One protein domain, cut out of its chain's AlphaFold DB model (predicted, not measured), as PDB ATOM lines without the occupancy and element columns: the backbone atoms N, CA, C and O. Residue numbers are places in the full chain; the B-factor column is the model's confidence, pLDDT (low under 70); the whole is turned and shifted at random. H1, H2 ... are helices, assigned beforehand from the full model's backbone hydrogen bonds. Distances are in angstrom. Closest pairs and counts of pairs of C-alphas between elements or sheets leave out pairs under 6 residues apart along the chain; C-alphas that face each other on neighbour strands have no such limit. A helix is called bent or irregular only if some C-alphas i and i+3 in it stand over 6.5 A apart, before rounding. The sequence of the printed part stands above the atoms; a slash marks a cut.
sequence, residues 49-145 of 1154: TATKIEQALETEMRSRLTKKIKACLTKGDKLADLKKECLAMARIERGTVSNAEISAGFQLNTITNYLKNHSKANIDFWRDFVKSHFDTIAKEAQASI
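Overview. This is residues 49 to 145 of the 1154 residues of an uncharacterized protein of Mucor lusitanicus CBS 277.49 (UniProt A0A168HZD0). One long helix, H1, runs nearly the length of the model as a spine, and the shorter helices gather round it: H2 folds back from its last residues and packs side by side with H5a, the first arm of the bent helix H5, which crosses H1, while the second arm, H5b, turns to pack on residues 62 to 73 of H1. Toward the other end, H3 packs on residues 56 to 61 of H1 and makes a helical hairpin with H4. The printed part has 97 residues with five named helices, H1 to H5 in chain order, and no named strand; the class is all helix. The whole is compact, with a radius of gyration of the C-alphas of 13.9 A, and elongated in outline, spanning 40 by 24 by 20 A.

Arrangement. The hub is H1, residues 49 to 73. With residues 69 to 73 alone it touches H2, residues 79 to 88, at a steep tilt of 44 degrees, opposite ways, as a hairpin; the closest C-alphas, of Cys 72 and Leu 79, are 6.9 A apart. H5, residues 122 to 145, was assigned as one helix by its hydrogen bonds but is bent: C-alphas 132 and 135 are 7.8 A apart. Its arms, H5a with residues 122 to 132 and H5b with residues 135 to 145, stand at 70.2 degrees, only just about perpendicular. H5a touches residues 58 to 65 of H1 at a steep tilt of 63 degrees, the closest C-alphas being those of Met 61 and Trp 126, 7.2 A apart. H2 and H5a touch at a shallow tilt of 25 degrees, opposite ways; the closest C-alphas, of Leu 87 and Arg 127, are 5.4 A apart. H5b touches H1 at a steep tilt of 55 degrees, with the C-alphas of Lys 70 and Ala 141 closest at 6.0 A. H3, residues 96 to 103, touches H1 at a steep tilt of 66 degrees; the C-alphas of Leu 57 and Ala 100 are closest at 5.4 A. H3 and H4, residues 110 to 117, touch as a hairpin at a steep tilt of 38 degrees, with the C-alphas of Glu 101 and Ile 111 closest at 6.3 A. Every O i to N i+4 pair is within hydrogen-bond range in H1, H2, H3, H4 and H5b, and 6 of 7 in H5a.

Along the chain. H1 is 36.0 A long, from C-alpha 49 at (130.416, 104.214, 83.872) to C-alpha 73 at (162.379, 106.293, 67.408). H5a measures 16.4 A, H5b 15.4 A and H2 14.2 A. H5b ends with C-alpha 145 at (158.117, 112.949, 63.595).

Size, cuts and confidence. The C-alphas farthest apart, of Gly 76 and Asn 117, are 40.8 A apart. The printed part has no cut and no long link. Mean pLDDT of the printed part is 84.2; residues 49 and 108 are under 70.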
ATOM      1  N   THR A  49     129.449 103.863  82.822       68.56
ATOM      2  CA  THR A  49     130.416 104.214  83.872       68.56
ATOM      3  C   THR A  49     131.686 103.360  83.785       68.56
ATOM      4  O   THR A  49     132.784 103.899  83.919       68.56
ATOM      5  N   ALA A  50     131.563 102.060  83.497       74.44
ATOM      6  CA  ALA A  50     132.707 101.182  83.243       74.44
ATOM      7  C   ALA A  50     133.485 101.612  81.985       74.44
ATOM      8  O   ALA A  50     134.689 101.846  82.067       74.44
ATOM      9  N   THR A  51     132.797 101.847  80.862       77.25
ATOM     10  CA  THR A  51     133.411 102.307  79.606       77.25
ATOM     11  C   THR A  51     134.134 103.645  79.779       77.25
ATOM     12  O   THR A  51     135.241 103.806  79.275       77.25
ATOM     13  N   LYS A  52     133.580 104.596  80.549       81.88
ATOM     14  CA  LYS A  52     134.263 105.862  80.889       81.88
ATOM     15  C   LYS A  52     135.551 105.648  81.697       81.88
ATOM     16  O   LYS A  52     136.511 106.396  81.519       81.88
ATOM     17  N   ILE A  53     135.586 104.651  82.582       84.50
ATOM     18  CA  ILE A  53     136.782 104.302  83.364       84.50
ATOM     19  C   ILE A  53     137.847 103.645  82.475       84.50
ATOM     20  O   ILE A  53     139.020 104.009  82.569       84.50
ATOM     21  N   GLU A  54     137.450 102.723  81.598       84.69
ATOM     22  CA  GLU A  54     138.363 102.067  80.655       84.69
ATOM     23  C   GLU A  54     138.932 103.068  79.639       84.69
ATOM     24  O   GLU A  54     140.150 103.164  79.518       84.69
ATOM     25  N   GLN A  55     138.102 103.925  79.035       85.94
ATOM     26  CA  GLN A  55     138.547 105.001  78.136       85.94
ATOM     27  C   GLN A  55     139.549 105.962  78.800       85.94
ATOM     28  O   GLN A  55     140.552 106.345  78.191       85.94
ATOM     29  N   ALA A  56     139.318 106.347  80.061       86.88
ATOM     30  CA  ALA A  56     140.248 107.190  80.815       86.88
ATOM     31  C   ALA A  56     141.600 106.493  81.055       86.88
ATOM     32  O   ALA A  56     142.658 107.122  80.956       86.88
ATOM     33  N   LEU A  57     141.569 105.190  81.348       88.19
ATOM     34  CA  LEU A  57     142.760 104.376  81.557       88.19
ATOM     35  C   LEU A  57     143.543 104.183  80.248       88.19
ATOM     36  O   LEU A  57     144.749 104.429  80.225       88.19
ATOM     37  N   GLU A  58     142.867 103.821  79.157       89.38
ATOM     38  CA  GLU A  58     143.457 103.665  77.823       89.38
ATOM     39  C   GLU A  58     144.061 104.971  77.296       89.38
ATOM     40  O   GLU A  58     145.142 104.952  76.716       89.38
ATOM     41  N   THR A  59     143.436 106.122  77.559       89.88
ATOM     42  CA  THR A  59     143.960 107.439  77.147       89.88
ATOM     43  C   THR A  59     145.321 107.743  77.789       89.88
ATOM     44  O   THR A  59     146.266 108.158  77.109       89.88
ATOM     45  N   GLU A  60     145.471 107.493  79.093       89.50
ATOM     46  CA  GLU A  60     146.753 107.672  79.791       89.50
ATOM     47  C   GLU A  60     147.769 106.576  79.411       89.50
ATOM     48  O   GLU A  60     148.967 106.862  79.292       89.50
ATOM     49  N   MET A  61     147.321 105.340  79.146       92.31
ATOM     50  CA  MET A  61     148.180 104.278  78.604       92.31
ATOM     51  C   MET A  61     148.715 104.636  77.210       92.31
ATOM     52  O   MET A  61     149.924 104.534  76.992       92.31
ATOM     53  N   ARG A  62     147.867 105.149  76.306       90.94
ATOM     54  CA  ARG A  62     148.246 105.659  74.979       90.94
ATOM     55  C   ARG A  62     149.284 106.766  75.107       90.94
ATOM     56  O   ARG A  62     150.373 106.635  74.566       90.94
ATOM     57  N   SER A  63     149.007 107.790  75.918       90.50
ATOM     58  CA  SER A  63     149.925 108.911  76.194       90.50
ATOM     59  C   SER A  63     151.320 108.450  76.645       90.50
ATOM     60  O   SER A  63     152.334 109.017  76.228       90.50
ATOM     61  N   ARG A  64     151.397 107.413  77.489       90.50
ATOM     62  CA  ARG A  64     152.666 106.841  77.967       90.50
ATOM     63  C   ARG A  64     153.358 105.980  76.918       90.50
ATOM     64  O   ARG A  64     154.565 106.128  76.729       90.50
ATOM     65  N   LEU A  65     152.615 105.138  76.208       90.75
ATOM     66  CA  LEU A  65     153.164 104.283  75.160       90.75
ATOM     67  C   LEU A  65     153.700 105.114  73.984       90.75
ATOM     68  O   LEU A  65     154.833 104.898  73.564       90.75
ATOM     69  N   THR A  66     152.969 106.144  73.544       90.31
ATOM     70  CA  THR A  66     153.429 107.104  72.526       90.31
ATOM     71  C   THR A  66     154.732 107.790  72.939       90.31
ATOM     72  O   THR A  66     155.614 107.961  72.104       90.31
ATOM     73  N   LYS A  67     154.910 108.153  74.220       90.69
ATOM     74  CA  LYS A  67     156.173 108.740  74.712       90.69
ATOM     75  C   LYS A  67     157.337 107.753  74.642       90.69
ATOM     76  O   LYS A  67     158.419 108.153  74.223       90.69
ATOM     77  N   LYS A  68     157.126 106.482  75.010       89.00
ATOM     78  CA  LYS A  68     158.154 105.431  74.885       89.00
ATOM     79  C   LYS A  68     158.535 105.177  73.428       89.00
ATOM     80  O   LYS A  68     159.718 105.168  73.107       89.00
ATOM     81  N   ILE A  69     157.539 105.039  72.557       89.81
ATOM     82  CA  ILE A  69     157.713 104.835  71.114       89.81
ATOM     83  C   ILE A  69     158.462 106.015  70.487       89.81
ATOM     84  O   ILE A  69     159.473 105.800  69.828       89.81
ATOM     85  N   LYS A  70     158.047 107.265  70.749       88.06
ATOM     86  CA  LYS A  70     158.761 108.450  70.248       88.06
ATOM     87  C   LYS A  70     160.200 108.515  70.764       88.06
ATOM     88  O   LYS A  70     161.091 108.776  69.971       88.06
ATOM     89  N   ALA A  71     160.440 108.222  72.045       88.19
ATOM     90  CA  ALA A  71     161.793 108.198  72.606       88.19
ATOM     91  C   ALA A  71     162.694 107.124  71.960       88.19
ATOM     92  O   ALA A  71     163.870 107.385  71.722       88.19
ATOM     93  N   CYS A  72     162.142 105.944  71.665       87.25
ATOM     94  CA  CYS A  72     162.808 104.844  70.963       87.25
ATOM     95  C   CYS A  72     163.148 105.229  69.511       87.25
ATOM     96  O   CYS A  72     164.311 105.164  69.118       87.25
ATOM     97  N   LEU A  73     162.176 105.772  68.765       84.44
ATOM     98  CA  LEU A  73     162.379 106.293  67.408       84.44
ATOM     99  C   LEU A  73     163.447 107.398  67.359       84.44
ATOM    100  O   LEU A  73     164.341 107.341  66.522       84.44
ATOM    101  N   THR A  74     163.437 108.358  68.296       79.56
ATOM    102  CA  THR A  74     164.456 109.429  68.352       79.56
ATOM    103  C   THR A  74     165.868 108.951  68.708       79.56
ATOM    104  O   THR A  74     166.808 109.733  68.604       79.56
ATOM    105  N   LYS A  75     166.027 107.702  69.158       82.31
ATOM    106  CA  LYS A  75     167.327 107.088  69.470       82.31
ATOM    107  C   LYS A  75     167.827 106.125  68.391       82.31
ATOM    108  O   LYS A  75     168.977 105.712  68.464       82.31
ATOM    109  N   GLY A  76     166.985 105.760  67.420       79.19
ATOM    110  CA  GLY A  76     167.283 104.698  66.453       79.19
ATOM    111  C   GLY A  76     167.153 103.275  67.019       79.19
ATOM    112  O   GLY A  76     167.635 102.327  66.405       79.19
ATOM    113  N   ASP A  77     166.508 103.112  68.179       83.56
ATOM    114  CA  ASP A  77     166.310 101.810  68.823       83.56
ATOM    115  C   ASP A  77     165.228 100.976  68.095       83.56
ATOM    116  O   ASP A  77     164.283 101.507  67.504       83.56
ATOM    117  N   LYS A  78     165.320  99.641  68.162       85.62
ATOM    118  CA  LYS A  78     164.369  98.737  67.488       85.62
ATOM    119  C   LYS A  78     163.016  98.686  68.212       85.62
ATOM    120  O   LYS A  78     162.905  98.168  69.323       85.62
ATOM    121  N   LEU A  79     161.946  99.100  67.525       87.50
ATOM    122  CA  LEU A  79     160.570  99.045  68.050       87.50
ATOM    123  C   LEU A  79     160.116  97.640  68.490       87.50
ATOM    124  O   LEU A  79     159.323  97.523  69.425       87.50
ATOM    125  N   ALA A  80     160.617  96.576  67.855       83.12
ATOM    126  CA  ALA A  80     160.302  95.194  68.229       83.12
ATOM    127  C   ALA A  80     160.763  94.852  69.660       83.12
ATOM    128  O   ALA A  80     160.025  94.211  70.415       83.12
ATOM    129  N   ASP A  81     161.940  95.339  70.060       85.06
ATOM    130  CA  ASP A  81     162.493  95.112  71.395       85.06
ATOM    131  C   ASP A  81     161.723  95.925  72.449       85.06
ATOM    132  O   ASP A  81     161.360  95.387  73.497       85.06
ATOM    133  N   LEU A  82     161.329  97.167  72.129       89.38
ATOM    134  CA  LEU A  82     160.439  97.967  72.981       89.38
ATOM    135  C   LEU A  82     159.059  97.309  73.170       89.38
ATOM    136  O   LEU A  82     158.493  97.357  74.267       89.38
ATOM    137  N   LYS A  83     158.497  96.684  72.124       90.25
ATOM    138  CA  LYS A  83     157.226  95.943  72.213       90.25
ATOM    139  C   LYS A  83     157.361  94.762  73.177       90.25
ATOM    140  O   LYS A  83     156.503  94.568  74.040       90.25
ATOM    141  N   LYS A  84     158.472  94.020  73.086       88.25
ATOM    142  CA  LYS A  84     158.809  92.905  73.985       88.25
ATOM    143  C   LYS A  84     158.990  93.373  75.436       88.25
ATOM    144  O   LYS A  84     158.417  92.760  76.335       88.25
ATOM    145  N   GLU A  85     159.696  94.481  75.667       88.12
ATOM    146  CA  GLU A  85     159.865  95.088  76.998       88.12
ATOM    147  C   GLU A  85     158.516  95.515  77.606       88.12
ATOM    148  O   GLU A  85     158.198  95.155  78.741       88.12
ATOM    149  N   CYS A  86     157.678  96.224  76.837       85.69
ATOM    150  CA  CYS A  86     156.367  96.693  77.294       85.69
ATOM    151  C   CYS A  86     155.422  95.544  77.690       85.69
ATOM    152  O   CYS A  86     154.641  95.706  78.630       85.69
ATOM    153  N   LEU A  87     155.505  94.389  77.018       88.62
ATOM    154  CA  LEU A  87     154.735  93.182  77.353       88.62
ATOM    155  C   LEU A  87     155.309  92.428  78.568       88.62
ATOM    156  O   LEU A  87     154.543  91.896  79.379       88.62
ATOM    157  N   ALA A  88     156.636  92.429  78.732       86.06
ATOM    158  CA  ALA A  88     157.343  91.791  79.847       86.06
ATOM    159  C   ALA A  88     157.171  92.514  81.201       86.06
ATOM    160  O   ALA A  88     157.560  91.984  82.243       86.06
ATOM    161  N   MET A  89     156.564  93.707  81.222       83.19
ATOM    162  CA  MET A  89     156.331  94.464  82.453       83.19
ATOM    163  C   MET A  89     155.536  93.654  83.494       83.19
ATOM    164  O   MET A  89     154.479  93.083  83.214       83.19
ATOM    165  N   ALA A  90     156.032  93.637  84.734       77.25
ATOM    166  CA  ALA A  90     155.399  92.927  85.851       77.25
ATOM    167  C   ALA A  90     154.266  93.727  86.528       77.25
ATOM    168  O   ALA A  90     153.425  93.148  87.219       77.25
ATOM    169  N   ARG A  91     154.256  95.061  86.385       78.94
ATOM    170  CA  ARG A  91     153.249  95.988  86.940       78.94
ATOM    171  C   ARG A  91     153.115  97.220  86.046       78.94
ATOM    172  O   ARG A  91     154.102  97.639  85.450       78.94
ATOM    173  N   ILE A  92     151.922  97.819  86.007       82.31
ATOM    174  CA  ILE A  92     151.709  99.133  85.380       82.31
ATOM    175  C   ILE A  92     152.598 100.174  86.080       82.31
ATOM    176  O   ILE A  92     152.789 100.123  87.299       82.31
ATOM    177  N   GLU A  93     153.127 101.124  85.309       77.75
ATOM    178  CA  GLU A  93     153.918 102.239  85.831       77.75
ATOM    179  C   GLU A  93     153.197 103.008  86.946       77.75
ATOM    180  O   GLU A  93     151.987 103.251  86.915       77.75
ATOM    181  N   ARG A  94     153.965 103.435  87.954       76.44
ATOM    182  CA  ARG A  94     153.406 104.225  89.053       76.44
ATOM    183  C   ARG A  94     152.880 105.557  88.518       76.44
ATOM    184  O   ARG A  94     153.545 106.244  87.744       76.44
ATOM    185  N   GLY A  95     151.685 105.918  88.968       79.25
ATOM    186  CA  GLY A  95     150.995 107.136  88.556       79.25
ATOM    187  C   GLY A  95     150.067 106.979  87.351       79.25
ATOM    188  O   GLY A  95     149.243 107.857  87.182       79.25
ATOM    189  N   THR A  96     150.097 105.891  86.568       83.69
ATOM    190  CA  THR A  96     149.166 105.724  85.425       83.69
ATOM    191  C   THR A  96     147.700 105.775  85.868       83.69
ATOM    192  O   THR A  96     146.928 106.576  85.358       83.69
ATOM    193  N   VAL A  97     147.321 104.994  86.887       84.31
ATOM    194  CA  VAL A  97     145.937 104.974  87.405       84.31
ATOM    195  C   VAL A  97     145.549 106.315  88.038       84.31
ATOM    196  O   VAL A  97     144.469 106.826  87.777       84.31
ATOM    197  N   SER A  98     146.439 106.925  88.826       82.44
ATOM    198  CA  SER A  98     146.170 108.217  89.475       82.44
ATOM    199  C   SER A  98     146.107 109.382  88.482       82.44
ATOM    200  O   SER A  98     145.327 110.304  88.679       82.44
ATOM    201  N   ASN A  99     146.895 109.340  87.404       80.94
ATOM    202  CA  ASN A  99     146.815 110.310  86.317       80.94
ATOM    203  C   ASN A  99     145.504 110.148  85.544       80.94
ATOM    204  O   ASN A  99     144.863 111.153  85.278       80.94
ATOM    205  N   ALA A 100     145.073 108.918  85.246       85.25
ATOM    206  CA  ALA A 100     143.772 108.665  84.627       85.25
ATOM    207  C   ALA A 100     142.608 109.153  85.516       85.25
ATOM    208  O   ALA A 100     141.695 109.806  85.017       85.25
ATOM    209  N   GLU A 101     142.676 108.927  86.838       85.06
ATOM    210  CA  GLU A 101     141.711 109.475  87.809       85.06
ATOM    211  C   GLU A 101     141.661 111.014  87.743       85.06
ATOM    212  O   GLU A 101     140.580 111.583  87.614       85.06
ATOM    213  N   ILE A 102     142.818 111.687  87.761       80.12
ATOM    214  CA  ILE A 102     142.913 113.156  87.703       80.12
ATOM    215  C   ILE A 102     142.441 113.708  86.348       80.12
ATOM    216  O   ILE A 102     141.682 114.674  86.313       80.12
ATOM    217  N   SER A 103     142.880 113.116  85.236       76.88
ATOM    218  CA  SER A 103     142.606 113.600  83.877       76.88
ATOM    219  C   SER A 103     141.145 113.438  83.458       76.88
ATOM    220  O   SER A 103     140.662 114.249  82.676       76.88
ATOM    221  N   ALA A 104     140.442 112.434  83.988       80.94
ATOM    222  CA  ALA A 104     139.008 112.238  83.769       80.94
ATOM    223  C   ALA A 104     138.123 112.837  84.885       80.94
ATOM    224  O   ALA A 104     136.910 112.640  84.877       80.94
ATOM    225  N   GLY A 105     138.706 113.561  85.851       78.69
ATOM    226  CA  GLY A 105     137.958 114.226  86.926       78.69
ATOM    227  C   GLY A 105     137.318 113.282  87.951       78.69
ATOM    228  O   GLY A 105     136.402 113.682  88.670       78.69
ATOM    229  N   PHE A 106     137.774 112.031  88.041       79.75
ATOM    230  CA  PHE A 106     137.255 111.071  89.011       79.75
ATOM    231  C   PHE A 106     137.744 111.370  90.434       79.75
ATOM    232  O   PHE A 106     138.848 111.868  90.660       79.75
ATOM    233  N   GLN A 107     136.940 110.982  91.431       75.56
ATOM    234  CA  GLN A 107     137.396 110.982  92.821       75.56
ATOM    235  C   GLN A 107     138.592 110.035  93.025       75.56
ATOM    236  O   GLN A 107     138.745 109.011  92.354       75.56
ATOM    237  N   LEU A 108     139.447 110.388  93.987       65.94
ATOM    238  CA  LEU A 108     140.679 109.657  94.270       65.94
ATOM    239  C   LEU A 108     140.378 108.203  94.668       65.94
ATOM    240  O   LEU A 108     139.637 107.951  95.620       65.94
ATOM    241  N   ASN A 109     141.055 107.260  94.017       75.62
ATOM    242  CA  ASN A 109     140.864 105.810  94.089       75.62
ATOM    243  C   ASN A 109     139.648 105.232  93.332       75.62
ATOM    244  O   ASN A 109     139.399 104.035  93.483       75.62
ATOM    245  N   THR A 110     138.896 105.987  92.523       78.31
ATOM    246  CA  THR A 110     137.759 105.422  91.761       78.31
ATOM    247  C   THR A 110     138.205 104.341  90.769       78.31
ATOM    248  O   THR A 110     137.745 103.202  90.869       78.31
ATOM    249  N   ILE A 111     139.161 104.638  89.879       82.06
ATOM    250  CA  ILE A 111     139.715 103.642  88.939       82.06
ATOM    251  C   ILE A 111     140.488 102.567  89.717       82.06
ATOM    252  O   ILE A 111     140.415 101.378  89.413       82.06
ATOM    253  N   THR A 112     141.177 102.958  90.790       81.81
ATOM    254  CA  THR A 112     141.887 102.034  91.682       81.81
ATOM    255  C   THR A 112     140.955 100.995  92.321       81.81
ATOM    256  O   THR A 112     141.362  99.850  92.511       81.81
ATOM    257  N   ASN A 113     139.721 101.363  92.670       77.06
ATOM    258  CA  ASN A 113     138.730 100.451  93.242       77.06
ATOM    259  C   ASN A 113     138.009  99.633  92.162       77.06
ATOM    260  O   ASN A 113     137.762  98.452  92.392       77.06
ATOM    261  N   TYR A 114     137.762 100.212  90.983       81.75
ATOM    262  CA  TYR A 114     137.297  99.475  89.805       81.75
ATOM    263  C   TYR A 114     138.261  98.326  89.460       81.75
ATOM    264  O   TYR A 114     137.867  97.164  89.488       81.75
ATOM    265  N   LEU A 115     139.557  98.620  89.291       80.94
ATOM    266  CA  LEU A 115     140.585  97.615  88.983       80.94
ATOM    267  C   LEU A 115     140.756  96.550  90.084       80.94
ATOM    268  O   LEU A 115     141.051  95.404  89.773       80.94
ATOM    269  N   LYS A 116     140.561  96.891  91.368       78.00
ATOM    270  CA  LYS A 116     140.605  95.912  92.479       78.00
ATOM    271  C   LYS A 116     139.426  94.938  92.489       78.00
ATOM    272  O   LYS A 116     139.565  93.850  93.040       78.00
ATOM    273  N   ASN A 117     138.279  95.360  91.961       71.44
ATOM    274  CA  ASN A 117     137.046  94.575  91.942       71.44
ATOM    275  C   ASN A 117     136.830  93.861  90.596       71.44
ATOM    276  O   ASN A 117     135.898  93.072  90.470       71.44
ATOM    277  N   HIS A 118     137.678  94.137  89.604       77.81
ATOM    278  CA  HIS A 118     137.633  93.520  88.288       77.81
ATOM    279  C   HIS A 118     138.252  92.108  88.301       77.81
ATOM    280  O   HIS A 118     139.164  91.820  89.075       77.81
ATOM    281  N   SER A 119     137.766  91.210  87.437       73.81
ATOM    282  CA  SER A 119     138.231  89.812  87.355       73.81
ATOM    283  C   SER A 119     139.632  89.671  86.743       73.81
ATOM    284  O   SER A 119     140.411  88.806  87.140       73.81
ATOM    285  N   LYS A 120     139.952  90.536  85.775       78.94
ATOM    286  CA  LYS A 120     141.251  90.646  85.093       78.94
ATOM    287  C   LYS A 120     142.279  91.375  85.964       78.94
ATOM    288  O   LYS A 120     141.976  92.443  86.492       78.94
ATOM    289  N   ALA A 121     143.503  90.854  86.065       78.94
ATOM    290  CA  ALA A 121     144.556  91.493  86.852       78.94
ATOM    291  C   ALA A 121     145.037  92.807  86.211       78.94
ATOM    292  O   ALA A 121     145.137  92.928  84.990       78.94
ATOM    293  N   ASN A 122     145.402  93.791  87.043       84.12
ATOM    294  CA  ASN A 122     145.696  95.159  86.597       84.12
ATOM    295  C   ASN A 122     146.717  95.224  85.449       84.12
ATOM    296  O   ASN A 122     146.541  96.011  84.528       84.12
ATOM    297  N   ILE A 123     147.785  94.418  85.486       87.69
ATOM    298  CA  ILE A 123     148.833  94.432  84.451       87.69
ATOM    299  C   ILE A 123     148.335  93.948  83.080       87.69
ATOM    300  O   ILE A 123     148.852  94.390  82.057       87.69
ATOM    301  N   ASP A 124     147.304  93.109  83.034       85.44
ATOM    302  CA  ASP A 124     146.824  92.535  81.776       85.44
ATOM    303  C   ASP A 124     145.994  93.540  80.963       85.44
ATOM    304  O   ASP A 124     145.941  93.437  79.742       85.44
ATOM    305  N   PHE A 125     145.435  94.581  81.596       85.81
ATOM    306  CA  PHE A 125     144.904  95.749  80.877       85.81
ATOM    307  C   PHE A 125     145.995  96.441  80.049       85.81
ATOM    308  O   PHE A 125     145.793  96.720  78.873       85.81
ATOM    309  N   TRP A 126     147.181  96.652  80.632       89.75
ATOM    310  CA  TRP A 126     148.317  97.239  79.913       89.75
ATOM    311  C   TRP A 126     148.853  96.311  78.819       89.75
ATOM    312  O   TRP A 126     149.127  96.770  77.714       89.75
ATOM    313  N   ARG A 127     148.977  95.007  79.095       91.06
ATOM    314  CA  ARG A 127     149.463  94.040  78.099       91.06
ATOM    315  C   ARG A 127     148.546  93.957  76.889       91.06
ATOM    316  O   ARG A 127     149.047  93.973  75.772       91.06
ATOM    317  N   ASP A 128     147.237  93.887  77.096       88.56
ATOM    318  CA  ASP A 128     146.297  93.778  75.981       88.56
ATOM    319  C   ASP A 128     146.148  95.111  75.235       88.56
ATOM    320  O   ASP A 128     146.123  95.107  74.007       88.56
ATOM    321  N   PHE A 129     146.212  96.252  75.936       92.31
ATOM    322  CA  PHE A 129     146.332  97.559  75.285       92.31
ATOM    323  C   PHE A 129     147.570  97.625  74.369       92.31
ATOM    324  O   PHE A 129     147.453  98.007  73.205       92.31
ATOM    325  N   VAL A 130     148.744  97.195  74.856       91.31
ATOM    326  CA  VAL A 130     149.988  97.133  74.068       91.31
ATOM    327  C   VAL A 130     149.863  96.162  72.889       91.31
ATOM    328  O   VAL A 130     150.259  96.523  71.785       91.31
ATOM    329  N   LYS A 131     149.293  94.961  73.068       90.25
ATOM    330  CA  LYS A 131     149.083  94.012  71.955       90.25
ATOM    331  C   LYS A 131     148.250  94.628  70.829       90.25
ATOM    332  O   LYS A 131     148.642  94.499  69.676       90.25
ATOM    333  N   SER A 132     147.144  95.293  71.167       88.12
ATOM    334  CA  SER A 132     146.173  95.784  70.182       88.12
ATOM    335  C   SER A 132     146.526  97.142  69.564       88.12
ATOM    336  O   SER A 132     146.095  97.418  68.450       88.12
ATOM    337  N   HIS A 133     147.300  97.996  70.250       87.94
ATOM    338  CA  HIS A 133     147.499  99.392  69.827       87.94
ATOM    339  C   HIS A 133     148.949  99.786  69.510       87.94
ATOM    340  O   HIS A 133     149.161 100.859  68.943       87.94
ATOM    341  N   PHE A 134     149.958  98.972  69.853       93.56
ATOM    342  CA  PHE A 134     151.369  99.369  69.705       93.56
ATOM    343  C   PHE A 134     151.741  99.736  68.265       93.56
ATOM    344  O   PHE A 134     152.357 100.776  68.051       93.56
ATOM    345  N   ASP A 135     151.349  98.925  67.279       88.81
ATOM    346  CA  ASP A 135     151.774  99.117  65.885       88.81
ATOM    347  C   ASP A 135     151.081 100.328  65.235       88.81
ATOM    348  O   ASP A 135     151.700 101.069  64.470       88.81
ATOM    349  N   THR A 136     149.821 100.588  65.598       91.50
ATOM    350  CA  THR A 136     149.079 101.791  65.188       91.50
ATOM    351  C   THR A 136     149.715 103.047  65.779       91.50
ATOM    352  O   THR A 136     150.034 103.982  65.047       91.50
ATOM    353  N   ILE A 137     149.991 103.047  67.089       92.44
ATOM    354  CA  ILE A 137     150.639 104.177  67.773       92.44
ATOM    355  C   ILE A 137     152.074 104.387  67.258       92.44
ATOM    356  O   ILE A 137     152.538 105.525  67.214       92.44
ATOM    357  N   ALA A 138     152.776 103.326  66.845       89.50
ATOM    358  CA  ALA A 138     154.087 103.426  66.208       89.50
ATOM    359  C   ALA A 138     154.022 104.174  64.871       89.50
ATOM    360  O   ALA A 138     154.766 105.139  64.691       89.50
ATOM    361  N   LYS A 139     153.085 103.810  63.985       87.75
ATOM    362  CA  LYS A 139     152.864 104.508  62.708       87.75
ATOM    363  C   LYS A 139     152.478 105.978  62.911       87.75
ATOM    364  O   LYS A 139     153.076 106.857  62.298       87.75
ATOM    365  N   GLU A 140     151.548 106.263  63.825       88.25
ATOM    366  CA  GLU A 140     151.159 107.639  64.190       88.25
ATOM    367  C   GLU A 140     152.338 108.455  64.746       88.25
ATOM    368  O   GLU A 140     152.511 109.633  64.426       88.25
ATOM    369  N   ALA A 141     153.158 107.843  65.605       87.75
ATOM    370  CA  ALA A 141     154.317 108.491  66.200       87.75
ATOM    371  C   ALA A 141     155.397 108.811  65.162       87.75
ATOM    372  O   ALA A 141     156.007 109.876  65.263       87.75
ATOM    373  N   GLN A 142     155.600 107.920  64.191       85.19
ATOM    374  CA  GLN A 142     156.572 108.061  63.114       85.19
ATOM    375  C   GLN A 142     156.159 109.160  62.119       85.19
ATOM    376  O   GLN A 142     156.899 110.133  61.969       85.19
ATOM    377  N   ALA A 143     154.923 109.132  61.606       82.25
ATOM    378  CA  ALA A 143     154.381 110.203  60.757       82.25
ATOM    379  C   ALA A 143     154.360 111.576  61.467       82.25
ATOM    380  O   ALA A 143     154.570 112.632  60.863       82.25
ATOM    381  N   SER A 144     154.154 111.588  62.791       82.88
ATOM    382  CA  SER A 144     154.243 112.804  63.609       82.88
ATOM    383  C   SER A 144     155.674 113.346  63.761       82.88
ATOM    384  O   SER A 144     155.819 114.527  64.080       82.88
ATOM    385  N   ILE A 145     156.710 112.521  63.589       81.94
ATOM    386  CA  ILE A 145     158.117 112.949  63.595       81.94
ATOM    387  C   ILE A 145     158.501 113.464  62.202       81.94
ATOM    388  O   ILE A 145     159.042 114.562  62.100       81.94
TER     389      ILE A 145